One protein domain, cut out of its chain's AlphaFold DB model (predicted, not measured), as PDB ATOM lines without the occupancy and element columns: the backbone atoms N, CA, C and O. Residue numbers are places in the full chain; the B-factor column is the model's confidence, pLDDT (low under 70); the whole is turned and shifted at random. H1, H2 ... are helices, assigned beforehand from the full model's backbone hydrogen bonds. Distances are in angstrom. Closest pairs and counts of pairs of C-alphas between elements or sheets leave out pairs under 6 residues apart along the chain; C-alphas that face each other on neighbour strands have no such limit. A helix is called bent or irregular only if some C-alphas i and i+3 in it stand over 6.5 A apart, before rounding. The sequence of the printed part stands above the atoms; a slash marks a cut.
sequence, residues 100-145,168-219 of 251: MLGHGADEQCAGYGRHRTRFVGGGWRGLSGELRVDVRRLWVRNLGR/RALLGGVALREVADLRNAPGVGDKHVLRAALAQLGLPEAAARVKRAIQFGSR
ATOM      1  N   MET A 100      31.247  -8.787  51.401       97.75
ATOM      2  CA  MET A 100      29.855  -9.230  51.317       97.75
ATOM      3  C   MET A 100      29.162  -8.521  50.156       97.75
ATOM      4  O   MET A 100      29.061  -7.296  50.145       97.75
ATOM      5  N   LEU A 101      28.658  -9.289  49.194       97.31
ATOM      6  CA  LEU A 101      27.957  -8.777  48.021       97.31
ATOM      7  C   LEU A 101      26.479  -9.163  48.062       97.31
ATOM      8  O   LEU A 101      26.120 -10.310  48.328       97.31
ATOM      9  N   GLY A 102      25.614  -8.204  47.734       96.38
ATOM     10  CA  GLY A 102      24.154  -8.361  47.733       96.38
ATOM     11  C   GLY A 102      23.574  -9.148  46.549       96.38
ATOM     12  O   GLY A 102      22.382  -9.017  46.271       96.38
ATOM     13  N   HIS A 103      24.390  -9.919  45.822       96.62
ATOM     14  CA  HIS A 103      23.934 -10.727  44.688       96.62
ATOM     15  C   HIS A 103      22.870 -11.734  45.110       96.62
ATOM     16  O   HIS A 103      23.002 -12.368  46.153       96.62
ATOM     17  N   GLY A 104      21.821 -11.881  44.300       96.75
ATOM     18  CA  GLY A 104      20.682 -12.743  44.592       96.75
ATOM     19  C   GLY A 104      19.496 -12.007  45.210       96.75
ATOM     20  O   GLY A 104      18.376 -12.496  45.086       96.75
ATOM     21  N   ALA A 105      19.682 -10.844  45.843       97.25
ATOM     22  CA  ALA A 105      18.561 -10.105  46.432       97.25
ATOM     23  C   ALA A 105      17.575  -9.614  45.360       97.25
ATOM     24  O   ALA A 105      16.361  -9.757  45.505       97.25
ATOM     25  N   ASP A 106      18.090  -9.044  44.268       97.44
ATOM     26  CA  ASP A 106      17.262  -8.534  43.174       97.44
ATOM     27  C   ASP A 106      16.610  -9.676  42.381       97.44
ATOM     28  O   ASP A 106      15.420  -9.596  42.075       97.44
ATOM     29  N   GLU A 107      17.373 -10.728  42.077       97.62
ATOM     30  CA  GLU A 107      16.958 -11.885  41.276       97.62
ATOM     31  C   GLU A 107      15.898 -12.744  41.969       97.62
ATOM     32  O   GLU A 107      15.020 -13.284  41.304       97.62
ATOM     33  N   GLN A 108      15.964 -12.870  43.297       97.50
ATOM     34  CA  GLN A 108      15.019 -13.688  44.062       97.50
ATOM     35  C   GLN A 108      13.809 -12.883  44.544       97.50
ATOM     36  O   GLN A 108      12.718 -13.433  44.649       97.50
ATOM     37  N   CYS A 109      13.980 -11.582  44.811       97.88
ATOM     38  CA  CYS A 109      12.948 -10.748  45.439       97.88
ATOM     39  C   CYS A 109      12.398  -9.652  44.513       97.88
ATOM     40  O   CYS A 109      11.926  -8.610  44.961       97.88
ATOM     41  N   ALA A 110      12.467  -9.864  43.203       97.88
ATOM     42  CA  ALA A 110      11.903  -8.975  42.196       97.88
ATOM     43  C   ALA A 110      12.423  -7.516  42.200       97.88
ATOM     44  O   ALA A 110      11.677  -6.583  41.913       97.88
ATOM     45  N   GLY A 111      13.723  -7.301  42.416       97.25
ATOM     46  CA  GLY A 111      14.317  -5.957  42.514       97.25
ATOM     47  C   GLY A 111      14.524  -5.184  41.201       97.25
ATOM     48  O   GLY A 111      14.700  -3.964  41.218       97.25
ATOM     49  N   TYR A 112      14.531  -5.851  40.045       96.62
ATOM     50  CA  TYR A 112      14.702  -5.198  38.743       96.62
ATOM     51  C   TYR A 112      13.403  -4.598  38.190       96.62
ATOM     52  O   TYR A 112      12.351  -5.225  38.224       96.62
ATOM     53  N   GLY A 113      13.494  -3.422  37.553       95.19
ATOM     54  CA  GLY A 113      12.344  -2.773  36.904       95.19
ATOM     55  C   GLY A 113      11.650  -3.655  35.856       95.19
ATOM     56  O   GLY A 113      10.424  -3.664  35.780       95.19
ATOM     57  N   ARG A 114      12.413  -4.485  35.124       95.56
ATOM     58  CA  ARG A 114      11.861  -5.453  34.156       95.56
ATOM     59  C   ARG A 114      10.911  -6.475  34.789       95.56
ATOM     60  O   ARG A 114      10.000  -6.936  34.114       95.56
ATOM     61  N   HIS A 115      11.071  -6.801  36.074       97.88
ATOM     62  CA  HIS A 115      10.157  -7.708  36.770       97.88
ATOM     63  C   HIS A 115       8.754  -7.124  36.856       97.88
ATOM     64  O   HIS A 115       7.776  -7.828  36.632       97.88
ATOM     65  N   ARG A 116       8.657  -5.813  37.109       97.44
ATOM     66  CA  ARG A 116       7.382  -5.095  37.085       97.44
ATOM     67  C   ARG A 116       6.787  -5.091  35.687       97.44
ATOM     68  O   ARG A 116       5.608  -5.384  35.549       97.44
ATOM     69  N   THR A 117       7.591  -4.834  34.655       97.25
ATOM     70  CA  THR A 117       7.134  -4.922  33.258       97.25
ATOM     71  C   THR A 117       6.551  -6.304  32.948       97.25
ATOM     72  O   THR A 117       5.468  -6.405  32.377       97.25
ATOM     73  N   ARG A 118       7.223  -7.378  33.383       97.81
ATOM     74  CA  ARG A 118       6.745  -8.759  33.215       97.81
ATOM     75  C   ARG A 118       5.500  -9.074  34.035       97.81
ATOM     76  O   ARG A 118       4.624  -9.775  33.540       97.81
ATOM     77  N   PHE A 119       5.398  -8.544  35.249       98.25
ATOM     78  CA  PHE A 119       4.206  -8.682  36.079       98.25
ATOM     79  C   PHE A 119       2.993  -7.978  35.462       98.25
ATOM     80  O   PHE A 119       1.926  -8.571  35.394       98.25
ATOM     81  N   VAL A 120       3.154  -6.752  34.956       97.56
ATOM     82  CA  VAL A 120       2.063  -6.015  34.297       97.56
ATOM     83  C   VAL A 120       1.559  -6.768  33.065       97.56
ATOM     84  O   VAL A 120       0.355  -6.873  32.868       97.56
ATOM     85  N   GLY A 121       2.465  -7.332  32.259       97.25
ATOM     86  CA  GLY A 121       2.083  -8.060  31.045       97.25
ATOM     87  C   GLY A 121       1.607  -9.503  31.262       97.25
ATOM     88  O   GLY A 121       0.867 -10.019  30.434       97.25
ATOM     89  N   GLY A 122       2.040 -10.181  32.332       96.81
ATOM     90  CA  GLY A 122       1.834 -11.630  32.510       96.81
ATOM     91  C   GLY A 122       1.391 -12.070  33.908       96.81
ATOM     92  O   GLY A 122       1.394 -13.268  34.208       96.81
ATOM     93  N   GLY A 123       1.052 -11.126  34.786       97.88
ATOM     94  CA  GLY A 123       0.674 -11.372  36.174       97.88
ATOM     95  C   GLY A 123       1.731 -12.149  36.965       97.88
ATOM     96  O   GLY A 123       2.932 -12.118  36.677       97.88
ATOM     97  N   TRP A 124       1.273 -12.902  37.965       97.50
ATOM     98  CA  TRP A 124       2.133 -13.725  38.823       97.50
ATOM     99  C   TRP A 124       2.922 -14.789  38.057       97.50
ATOM    100  O   TRP A 124       4.075 -15.059  38.395       97.50
ATOM    101  N   ARG A 125       2.332 -15.372  37.003       97.31
ATOM    102  CA  ARG A 125       3.017 -16.357  36.151       97.31
ATOM    103  C   ARG A 125       4.170 -15.711  35.384       97.31
ATOM    104  O   ARG A 125       5.268 -16.262  35.384       97.31
ATOM    105  N   GLY A 126       3.942 -14.534  34.798       97.75
ATOM    106  CA  GLY A 126       4.970 -13.758  34.103       97.75
ATOM    107  C   GLY A 126       6.123 -13.363  35.025       97.75
ATOM    108  O   GLY A 126       7.284 -13.566  34.673       97.75
ATOM    109  N   LEU A 127       5.812 -12.881  36.234       98.00
ATOM    110  CA  LEU A 127       6.825 -12.562  37.242       98.00
ATOM    111  C   LEU A 127       7.636 -13.799  37.648       98.00
ATOM    112  O   LEU A 127       8.863 -13.772  37.596       98.00
ATOM    113  N   SER A 128       6.964 -14.896  38.011       97.19
ATOM    114  CA  SER A 128       7.629 -16.142  38.413       97.19
ATOM    115  C   SER A 128       8.554 -16.680  37.316       97.19
ATOM    116  O   SER A 128       9.673 -17.106  37.607       97.19
ATOM    117  N   GLY A 129       8.119 -16.626  36.053       96.94
ATOM    118  CA  GLY A 129       8.932 -17.021  34.903       96.94
ATOM    119  C   GLY A 129      10.208 -16.190  34.768       96.94
ATOM    120  O   GLY A 129      11.290 -16.759  34.633       96.94
ATOM    121  N   GLU A 130      10.105 -14.862  34.866       97.75
ATOM    122  CA  GLU A 130      11.264 -13.966  34.757       97.75
ATOM    123  C   GLU A 130      12.263 -14.164  35.913       97.75
ATOM    124  O   GLU A 130      13.462 -14.272  35.661       97.75
ATOM    125  N   LEU A 131      11.794 -14.307  37.162       97.38
ATOM    126  CA  LEU A 131      12.682 -14.561  38.310       97.38
ATOM    127  C   LEU A 131      13.437 -15.889  38.165       97.38
ATOM    128  O   LEU A 131      14.630 -15.966  38.449       97.38
ATOM    129  N   ARG A 132      12.774 -16.941  37.662       96.50
ATOM    130  CA  ARG A 132      13.430 -18.231  37.390       96.50
ATOM    131  C   ARG A 132      14.534 -18.106  36.349       96.50
ATOM    132  O   ARG A 132      15.578 -18.735  36.510       96.50
ATOM    133  N   VAL A 133      14.313 -17.321  35.293       96.88
ATOM    134  CA  VAL A 133      15.350 -17.040  34.290       96.88
ATOM    135  C   VAL A 133      16.539 -16.355  34.955       96.88
ATOM    136  O   VAL A 133      17.668 -16.797  34.757       96.88
ATOM    137  N   ASP A 134      16.290 -15.328  35.770       96.56
ATOM    138  CA  ASP A 134      17.341 -14.574  36.452       96.56
ATOM    139  C   ASP A 134      18.167 -15.420  37.415       96.56
ATOM    140  O   ASP A 134      19.394 -15.405  37.327       96.56
ATOM    141  N   VAL A 135      17.522 -16.225  38.261       95.94
ATOM    142  CA  VAL A 135      18.225 -17.142  39.168       95.94
ATOM    143  C   VAL A 135      19.064 -18.155  38.383       95.94
ATOM    144  O   VAL A 135      20.230 -18.365  38.706       95.94
ATOM    145  N   ARG A 136      18.523 -18.744  37.304       96.44
ATOM    146  CA  ARG A 136      19.237 -19.752  36.493       96.44
ATOM    147  C   ARG A 136      20.460 -19.205  35.765       96.44
ATOM    148  O   ARG A 136      21.406 -19.952  35.531       96.44
ATOM    149  N   ARG A 137      20.451 -17.925  35.392       95.88
ATOM    150  CA  ARG A 137      21.574 -17.271  34.700       95.88
ATOM    151  C   ARG A 137      22.474 -16.458  35.625       95.88
ATOM    152  O   ARG A 137      23.432 -15.862  35.140       95.88
ATOM    153  N   LEU A 138      22.177 -16.402  36.924       95.06
ATOM    154  CA  LEU A 138      22.896 -15.556  37.878       95.06
ATOM    155  C   LEU A 138      24.402 -15.851  37.885       95.06
ATOM    156  O   LEU A 138      25.211 -14.922  37.908       95.06
ATOM    157  N   TRP A 139      24.768 -17.133  37.796       94.44
ATOM    158  CA  TRP A 139      26.162 -17.577  37.788       94.44
ATOM    159  C   TRP A 139      26.967 -16.978  36.626       94.44
ATOM    160  O   TRP A 139      28.074 -16.492  36.839       94.44
ATOM    161  N   VAL A 140      26.392 -16.940  35.420       91.25
ATOM    162  CA  VAL A 140      27.077 -16.447  34.217       91.25
ATOM    163  C   VAL A 140      26.929 -14.937  34.030       91.25
ATOM    164  O   VAL A 140      27.815 -14.292  33.480       91.25
ATOM    165  N   ARG A 141      25.816 -14.343  34.481       90.12
ATOM    166  CA  ARG A 141      25.537 -12.908  34.283       90.12
ATOM    167  C   ARG A 141      26.190 -12.005  35.321       90.12
ATOM    168  O   ARG A 141      26.522 -10.869  34.983       90.12
ATOM    169  N   ASN A 142      26.345 -12.484  36.555       92.25
ATOM    170  CA  ASN A 142      26.886 -11.683  37.649       92.25
ATOM    171  C   ASN A 142      28.062 -12.404  38.314       92.25
ATOM    172  O   ASN A 142      29.175 -11.895  38.262       92.25
ATOM    173  N   LEU A 143      27.839 -13.599  38.881       94.75
ATOM    174  CA  LEU A 143      28.796 -14.200  39.825       94.75
ATOM    175  C   LEU A 143      30.179 -14.422  39.213       94.75
ATOM    176  O   LEU A 143      31.150 -13.953  39.783       94.75
ATOM    177  N   GLY A 144      30.284 -15.050  38.040       94.38
ATOM    178  CA  GLY A 144      31.593 -15.326  37.438       94.38
ATOM    179  C   GLY A 144      32.380 -14.067  37.052       94.38
ATOM    180  O   GLY A 144      33.602 -14.040  37.152       94.38
ATOM    181  N   ARG A 145      31.701 -13.001  36.612       94.12
ATOM    182  CA  ARG A 145      32.330 -11.697  36.337       94.12
ATOM    183  C   ARG A 145      32.793 -11.040  37.636       94.12
ATOM    184  O   ARG A 145      33.940 -10.625  37.743       94.12
ATOM    185  N   ARG A 168      15.884 -21.511  49.458       96.38
ATOM    186  CA  ARG A 168      14.758 -22.444  49.604       96.38
ATOM    187  C   ARG A 168      13.502 -21.727  50.101       96.38
ATOM    188  O   ARG A 168      12.425 -21.923  49.536       96.38
ATOM    189  N   ALA A 169      13.640 -20.872  51.113       95.94
ATOM    190  CA  ALA A 169      12.528 -20.086  51.635       95.94
ATOM    191  C   ALA A 169      11.951 -19.132  50.572       95.94
ATOM    192  O   ALA A 169      10.745 -19.142  50.337       95.94
ATOM    193  N   LEU A 170      12.799 -18.366  49.879       95.94
ATOM    194  CA  LEU A 170      12.364 -17.359  48.901       95.94
ATOM    195  C   LEU A 170      11.787 -17.958  47.609       95.94
ATOM    196  O   LEU A 170      10.857 -17.395  47.037       95.94
ATOM    197  N   LEU A 171      12.329 -19.081  47.128       92.31
ATOM    198  CA  LEU A 171      11.962 -19.656  45.826       92.31
ATOM    199  C   LEU A 171      10.797 -20.650  45.886       92.31
ATOM    200  O   LEU A 171      10.195 -20.933  44.848       92.31
ATOM    201  N   GLY A 172      10.483 -21.189  47.066       88.94
ATOM    202  CA  GLY A 172       9.418 -22.187  47.211       88.94
ATOM    203  C   GLY A 172       8.758 -22.271  48.584       88.94
ATOM    204  O   GLY A 172       7.667 -22.824  48.675       88.94
ATOM    205  N   GLY A 173       9.372 -21.729  49.640       91.44
ATOM    206  CA  GLY A 173       8.812 -21.764  50.995       91.44
ATOM    207  C   GLY A 173       7.785 -20.668  51.294       91.44
ATOM    208  O   GLY A 173       7.016 -20.797  52.240       91.44
ATOM    209  N   VAL A 174       7.758 -19.596  50.501       93.69
ATOM    210  CA  VAL A 174       6.892 -18.430  50.711       93.69
ATOM    211  C   VAL A 174       6.136 -18.104  49.422       93.69
ATOM    212  O   VAL A 174       6.672 -18.219  48.319       93.69
ATOM    213  N   ALA A 175       4.873 -17.688  49.541       96.00
ATOM    214  CA  ALA A 175       4.093 -17.269  48.383       96.00
ATOM    215  C   ALA A 175       4.734 -16.042  47.710       96.00
ATOM    216  O   ALA A 175       5.095 -15.074  48.375       96.00
ATOM    217  N   LEU A 176       4.813 -16.045  46.373       96.62
ATOM    218  CA  LEU A 176       5.496 -14.995  45.600       96.62
ATOM    219  C   LEU A 176       5.003 -13.574  45.925       96.62
ATOM    220  O   LEU A 176       5.797 -12.642  45.912       96.62
ATOM    221  N   ARG A 177       3.718 -13.417  46.259       96.62
ATOM    222  CA  ARG A 177       3.134 -12.130  46.669       96.62
ATOM    223  C   ARG A 177       3.747 -11.556  47.954       96.62
ATOM    224  O   ARG A 177       3.836 -10.344  48.076       96.62
ATOM    225  N   GLU A 178       4.184 -12.412  48.878       96.88
ATOM    226  CA  GLU A 178       4.837 -11.989  50.124       96.88
ATOM    227  C   GLU A 178       6.313 -11.656  49.858       96.88
ATOM    228  O   GLU A 178       6.892 -10.771  50.482       96.88
ATOM    229  N   VAL A 179       6.930 -12.334  48.881       97.88
ATOM    230  CA  VAL A 179       8.292 -12.027  48.423       97.88
ATOM    231  C   VAL A 179       8.332 -10.668  47.718       97.88
ATOM    232  O   VAL A 179       9.218  -9.851  47.987       97.88
ATOM    233  N   ALA A 180       7.367 -10.412  46.834       97.81
ATOM    234  CA  ALA A 180       7.189  -9.145  46.141       97.81
ATOM    235  C   ALA A 180       5.728  -8.936  45.715       97.81
ATOM    236  O   ALA A 180       5.154  -9.767  45.012       97.81
ATOM    237  N   ASP A 181       5.170  -7.769  46.031       97.50
ATOM    238  CA  ASP A 181       3.850  -7.350  45.564       97.50
ATOM    239  C   ASP A 181       3.958  -6.160  44.609       97.50
ATOM    240  O   ASP A 181       3.851  -4.992  44.988       97.50
ATOM    241  N   LEU A 182       4.162  -6.464  43.327       97.44
ATOM    242  CA  LEU A 182       4.377  -5.459  42.285       97.44
ATOM    243  C   LEU A 182       3.096  -4.722  41.857       97.44
ATOM    244  O   LEU A 182       3.143  -3.944  40.903       97.44
ATOM    245  N   ARG A 183       1.972  -4.900  42.563       97.00
ATOM    246  CA  ARG A 183       0.827  -3.977  42.479       97.00
ATOM    247  C   ARG A 183       1.140  -2.652  43.176       97.00
ATOM    248  O   ARG A 183       0.694  -1.604  42.725       97.00
ATOM    249  N   ASN A 184       1.968  -2.696  44.220       96.94
ATOM    250  CA  ASN A 184       2.409  -1.516  44.957       96.94
ATOM    251  C   ASN A 184       3.528  -0.777  44.216       96.94
ATOM    252  O   ASN A 184       4.199  -1.344  43.348       96.94
ATOM    253  N   ALA A 185       3.760   0.486  44.574       95.19
ATOM    254  CA  ALA A 185       4.774   1.339  43.957       95.19
ATOM    255  C   ALA A 185       6.216   0.792  44.120       95.19
ATOM    256  O   ALA A 185       6.487  -0.008  45.026       95.19
ATOM    257  N   PRO A 186       7.167   1.205  43.256       94.06
ATOM    258  CA  PRO A 186       8.591   0.966  43.486       94.06
ATOM    259  C   PRO A 186       9.040   1.521  44.843       94.06
ATOM    260  O   PRO A 186       8.663   2.631  45.204       94.06
ATOM    261  N   GLY A 187       9.852   0.769  45.583       92.69
ATOM    262  CA  GLY A 187      10.217   1.104  46.964       92.69
ATOM    263  C   GLY A 187       9.296   0.493  48.021       92.69
ATOM    264  O   GLY A 187       9.626   0.545  49.200       92.69
ATOM    265  N   VAL A 188       8.182  -0.118  47.607       95.12
ATOM    266  CA  VAL A 188       7.199  -0.755  48.501       95.12
ATOM    267  C   VAL A 188       6.958  -2.206  48.087       95.12
ATOM    268  O   VAL A 188       7.080  -3.122  48.897       95.12
ATOM    269  N   GLY A 189       6.621  -2.409  46.810       96.38
ATOM    270  CA  GLY A 189       6.223  -3.710  46.276       96.38
ATOM    271  C   GLY A 189       7.375  -4.627  45.879       96.38
ATOM    272  O   GLY A 189       7.312  -5.837  46.084       96.38
ATOM    273  N   ASP A 190       8.439  -4.074  45.298       97.00
ATOM    274  CA  ASP A 190       9.654  -4.835  45.011       97.00
ATOM    275  C   ASP A 190      10.373  -5.191  46.310       97.00
ATOM    276  O   ASP A 190      10.472  -4.362  47.211       97.00
ATOM    277  N   LYS A 191      10.911  -6.408  46.398       97.81
ATOM    278  CA  LYS A 191      11.617  -6.918  47.580       97.81
ATOM    279  C   LYS A 191      10.807  -6.831  48.869       97.81
ATOM    280  O   LYS A 191      11.384  -6.600  49.931       97.81
ATOM    281  N   HIS A 192       9.491  -6.990  48.770       97.81
ATOM    282  CA  HIS A 192       8.555  -6.775  49.865       97.81
ATOM    283  C   HIS A 192       8.994  -7.470  51.164       97.81
ATOM    284  O   HIS A 192       9.152  -6.801  52.184       97.81
ATOM    285  N   VAL A 193       9.333  -8.762  51.098       97.44
ATOM    286  CA  VAL A 193       9.824  -9.531  52.257       97.44
ATOM    287  C   VAL A 193      11.083  -8.932  52.892       97.44
ATOM    288  O   VAL A 193      11.198  -8.872  54.113       97.44
ATOM    289  N   LEU A 194      12.023  -8.429  52.084       97.38
ATOM    290  CA  LEU A 194      13.262  -7.831  52.588       97.38
ATOM    291  C   LEU A 194      13.001  -6.472  53.237       97.38
ATOM    292  O   LEU A 194      13.613  -6.148  54.251       97.38
ATOM    293  N   ARG A 195      12.081  -5.682  52.674       97.44
ATOM    294  CA  ARG A 195      11.674  -4.392  53.248       97.44
ATOM    295  C   ARG A 195      10.963  -4.593  54.582       97.44
ATOM    296  O   ARG A 195      11.281  -3.896  55.539       97.44
ATOM    297  N   ALA A 196      10.072  -5.582  54.664       96.31
ATOM    298  CA  ALA A 196       9.404  -5.958  55.905       96.31
ATOM    299  C   ALA A 196      10.408  -6.420  56.974       96.31
ATOM    300  O   ALA A 196      10.326  -5.977  58.117       96.31
ATOM    301  N   ALA A 197      11.395  -7.242  56.599       96.25
ATOM    302  CA  ALA A 197      12.453  -7.671  57.511       96.25
ATOM    303  C   ALA A 197      13.298  -6.489  58.022       96.25
ATOM    304  O   ALA A 197      13.533  -6.376  59.220       96.25
ATOM    305  N   LEU A 198      13.711  -5.570  57.143       96.56
ATOM    306  CA  LEU A 198      14.461  -4.371  57.541       96.56
ATOM    307  C   LEU A 198      13.646  -3.456  58.463       96.56
ATOM    308  O   LEU A 198      14.185  -2.953  59.445       96.56
ATOM    309  N   ALA A 199      12.351  -3.273  58.195       94.25
ATOM    310  CA  ALA A 199      11.473  -2.490  59.061       94.25
ATOM    311  C   ALA A 199      11.354  -3.107  60.467       94.25
ATOM    312  O   ALA A 199      11.453  -2.385  61.455       94.25
ATOM    313  N   GLN A 200      11.224  -4.436  60.566       95.69
ATOM    314  CA  GLN A 200      11.209  -5.147  61.854       95.69
ATOM    315  C   GLN A 200      12.539  -5.044  62.609       95.69
ATOM    316  O   GLN A 200      12.550  -5.030  63.836       95.69
ATOM    317  N   LEU A 201      13.656  -4.925  61.887       95.56
ATOM    318  CA  LEU A 201      14.975  -4.670  62.467       95.56
ATOM    319  C   LEU A 201      15.193  -3.191  62.844       95.56
ATOM    320  O   LEU A 201      16.280  -2.839  63.282       95.56
ATOM    321  N   GLY A 202      14.208  -2.305  62.670       95.25
ATOM    322  CA  GLY A 202      14.377  -0.880  62.968       95.25
ATOM    323  C   GLY A 202      15.270  -0.144  61.963       95.25
ATOM    324  O   GLY A 202      15.952   0.808  62.331       95.25
ATOM    325  N   LEU A 203      15.267  -0.575  60.696       96.25
ATOM    326  CA  LEU A 203      16.009   0.038  59.584       96.25
ATOM    327  C   LEU A 203      15.056   0.623  58.510       96.25
ATOM    328  O   LEU A 203      15.057   0.155  57.361       96.25
ATOM    329  N   PRO A 204      14.186   1.595  58.856       94.38
ATOM    330  CA  PRO A 204      13.162   2.120  57.952       94.38
ATOM    331  C   PRO A 204      13.720   2.882  56.737       94.38
ATOM    332  O   PRO A 204      13.130   2.808  55.656       94.38
ATOM    333  N   GLU A 205      14.852   3.582  56.856       94.69
ATOM    334  CA  GLU A 205      15.467   4.278  55.722       94.69
ATOM    335  C   GLU A 205      15.991   3.269  54.700       94.69
ATOM    336  O   GLU A 205      15.709   3.403  53.505       94.69
ATOM    337  N   ALA A 206      16.722   2.240  55.147       94.44
ATOM    338  CA  ALA A 206      17.166   1.148  54.287       94.44
ATOM    339  C   ALA A 206      15.975   0.420  53.646       94.44
ATOM    340  O   ALA A 206      16.001   0.156  52.438       94.44
ATOM    341  N   ALA A 207      14.918   0.156  54.423       96.00
ATOM    342  CA  ALA A 207      13.698  -0.496  53.958       96.00
ATOM    343  C   ALA A 207      12.959   0.300  52.873       96.00
ATOM    344  O   ALA A 207      12.305  -0.308  52.030       96.00
ATOM    345  N   ALA A 208      13.074   1.630  52.843       94.00
ATOM    346  CA  ALA A 208      12.404   2.486  51.861       94.00
ATOM    347  C   ALA A 208      13.220   2.719  50.573       94.00
ATOM    348  O   ALA A 208      12.685   3.199  49.570       94.00
ATOM    349  N   ARG A 209      14.520   2.381  50.540       93.88
ATOM    350  CA  ARG A 209      15.364   2.705  49.373       93.88
ATOM    351  C   ARG A 209      14.946   1.924  48.129       93.88
ATOM    352  O   ARG A 209      14.899   0.691  48.113       93.88
ATOM    353  N   VAL A 210      14.677   2.645  47.045       95.19
ATOM    354  CA  VAL A 210      14.415   2.045  45.731       95.19
ATOM    355  C   VAL A 210      15.714   1.470  45.167       95.19
ATOM    356  O   VAL A 210      16.777   2.090  45.259       95.19
ATOM    357  N   LYS A 211      15.631   0.285  44.552       95.00
ATOM    358  CA  LYS A 211      16.773  -0.374  43.911       95.00
ATOM    359  C   LYS A 211      17.458   0.559  42.912       95.00
ATOM    360  O   LYS A 211      16.828   1.096  42.003       95.00
ATOM    361  N   ARG A 212      18.785   0.657  43.006       95.38
ATOM    362  CA  ARG A 212      19.636   1.355  42.037       95.38
ATOM    363  C   ARG A 212      20.831   0.472  41.691       95.38
ATOM    364  O   ARG A 212      21.470  -0.060  42.586       95.38
ATOM    365  N   ALA A 213      21.098   0.259  40.398       94.62
ATOM    366  CA  ALA A 213      22.281  -0.504  39.977       94.62
ATOM    367  C   ALA A 213      23.563   0.290  40.266       94.62
ATOM    368  O   ALA A 213      23.525   1.522  40.208       94.62
ATOM    369  N   ILE A 214      24.684  -0.400  40.500       96.50
ATOM    370  CA  ILE A 214      25.954   0.233  40.885       96.50
ATOM    371  C   ILE A 214      26.396   1.309  39.886       96.50
ATOM    372  O   ILE A 214      26.669   2.425  40.306       96.50
ATOM    373  N   GLN A 215      26.299   1.049  38.576       95.94
ATOM    374  CA  GLN A 215      26.667   2.018  37.532       95.94
ATOM    375  C   GLN A 215      25.852   3.328  37.560       95.94
ATOM    376  O   GLN A 215      26.305   4.374  37.094       95.94
ATOM    377  N   PHE A 216      24.626   3.281  38.092       95.56
ATOM    378  CA  PHE A 216      23.785   4.466  38.272       95.56
ATOM    379  C   PHE A 216      24.028   5.117  39.635       95.56
ATOM    380  O   PHE A 216      23.953   6.337  39.753       95.56
ATOM    381  N   GLY A 217      24.307   4.311  40.664       95.56
ATOM    382  CA  GLY A 217      24.632   4.774  42.012       95.56
ATOM    383  C   GLY A 217      25.951   5.544  42.064       95.56
ATOM    384  O   GLY A 217      25.970   6.650  42.594       95.56
ATOM    385  N   SER A 218      27.001   5.013  41.433       96.50
ATOM    386  CA  SER A 218      28.319   5.652  41.305       96.50
ATOM    387  C   SER A 218      28.354   6.776  40.269       96.50
ATOM    388  O   SER A 218      29.347   7.479  40.150       96.50
ATOM    389  N   ARG A 219      27.275   6.945  39.491       96.62
ATOM    390  CA  ARG A 219      27.161   7.902  38.377       96.62
ATOM    391  C   ARG A 219      28.133   7.665  37.212       96.62
ATOM    392  O   ARG A 219      28.080   8.441  36.256       96.62
TER     393      ARG A 219
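Overview. This is residues 100 to 145 and 168 to 219 of the 251 residues of the protein "Hypothetical protein" of Chlamydomonas leiostraca (UniProt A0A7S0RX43). One long helix, H2, is folded back on itself into two arms, H2a and H2b, which lie side by side along one side of the domain; the small pair of H5 and H6 packs together on the other side. Short H1 sits between these two sides, near the middle, and packs on H2b, while H4 packs on H5, H3 lies close to both H1 and H4, and residues 214 to 219, which include H7, stick out free. The printed part has 98 residues with seven named helices, H1 to H7 in that order along the chain, and no named strand; its class is all helix. It is compact, with a radius of gyration of the C-alphas of 13.2 A, and its C-alphas span 32 by 31 by 27 A.

Arrangement. H1 is residues 105 to 108, and H2 is residues 113 to 145. By its hydrogen bonds H2 was assigned as one helix, but it is bent: C-alphas 121 and 124 are 9.6 A apart, and its arms are H2a, residues 113 to 121, and H2b, residues 124 to 145. H1 touches H2b, which meets it with residues 131 to 138 alone; their closest C-alphas are those of Glu 107 and Asp 134, 5.5 A apart. H2a and H2b run opposite ways at a shallow tilt of 25 degrees. They touch, H2b with residues 125 to 131 alone, and their closest C-alphas, of Phe 119 and Leu 127, are 4.8 A apart. H2b is irregular, with C-alphas 136 and 139 7.4 A apart, and has a kink of 47 degrees near residue 137. H3, residues 168 to 173, is close to H1 but not clearly touching it; their closest C-alphas, of Gln 108 and Leu 170, are 6.6 A apart. H4, residues 176 to 179, is close to H3 but not clearly touching it, with 6.7 A between their closest C-alphas, of Leu 170 and Val 179. H4 touches H5, residues 192 to 200; the closest C-alphas, of Val 179 and Val 193, are 4.8 A apart. H5 touches H6, residues 204 to 208, where the closest C-alphas, of Arg 195 and Ala 207, are 4.4 A apart. H1 and H5 are only just apart, with 8.4 A between their closest C-alphas. H7, residues 214 to 217, touches no helix. Every O i to N i+4 pair is within hydrogen-bond range in H2a, H3, H5 and H6, and 13 of 18 are in H2b; H1, H4 and H7 are too short for such a pair.

Along the chain. H1 begins at C-alpha 105, (18.561, -10.105, 46.432), and is 5.6 A long from first to last C-alpha. H2a measures 12.9 A. H2b measures 30.4 A, from C-alpha 124 at (2.133, -13.725, 38.823) to C-alpha 145 at (32.330, -11.697, 36.337). H3 and H4 are short, and H5 measures 12.4 A. H6 is also short, and H7 ends at C-alpha 217, (24.632, 4.774, 42.012).

Size, cuts and confidence. The two C-alphas farthest apart are those of Gly 173 and Arg 219, at 37.1 A. Residues 146 to 167 are cut out between H2 and H3, and C-alphas 145 and 168 are 24.5 A apart across the cut. Of the links that are printed whole, that from H4 to H5, residues 180 to 191, is long; the others are tight. The mean pLDDT of the printed part is 96.0, and no printed residue is under 70.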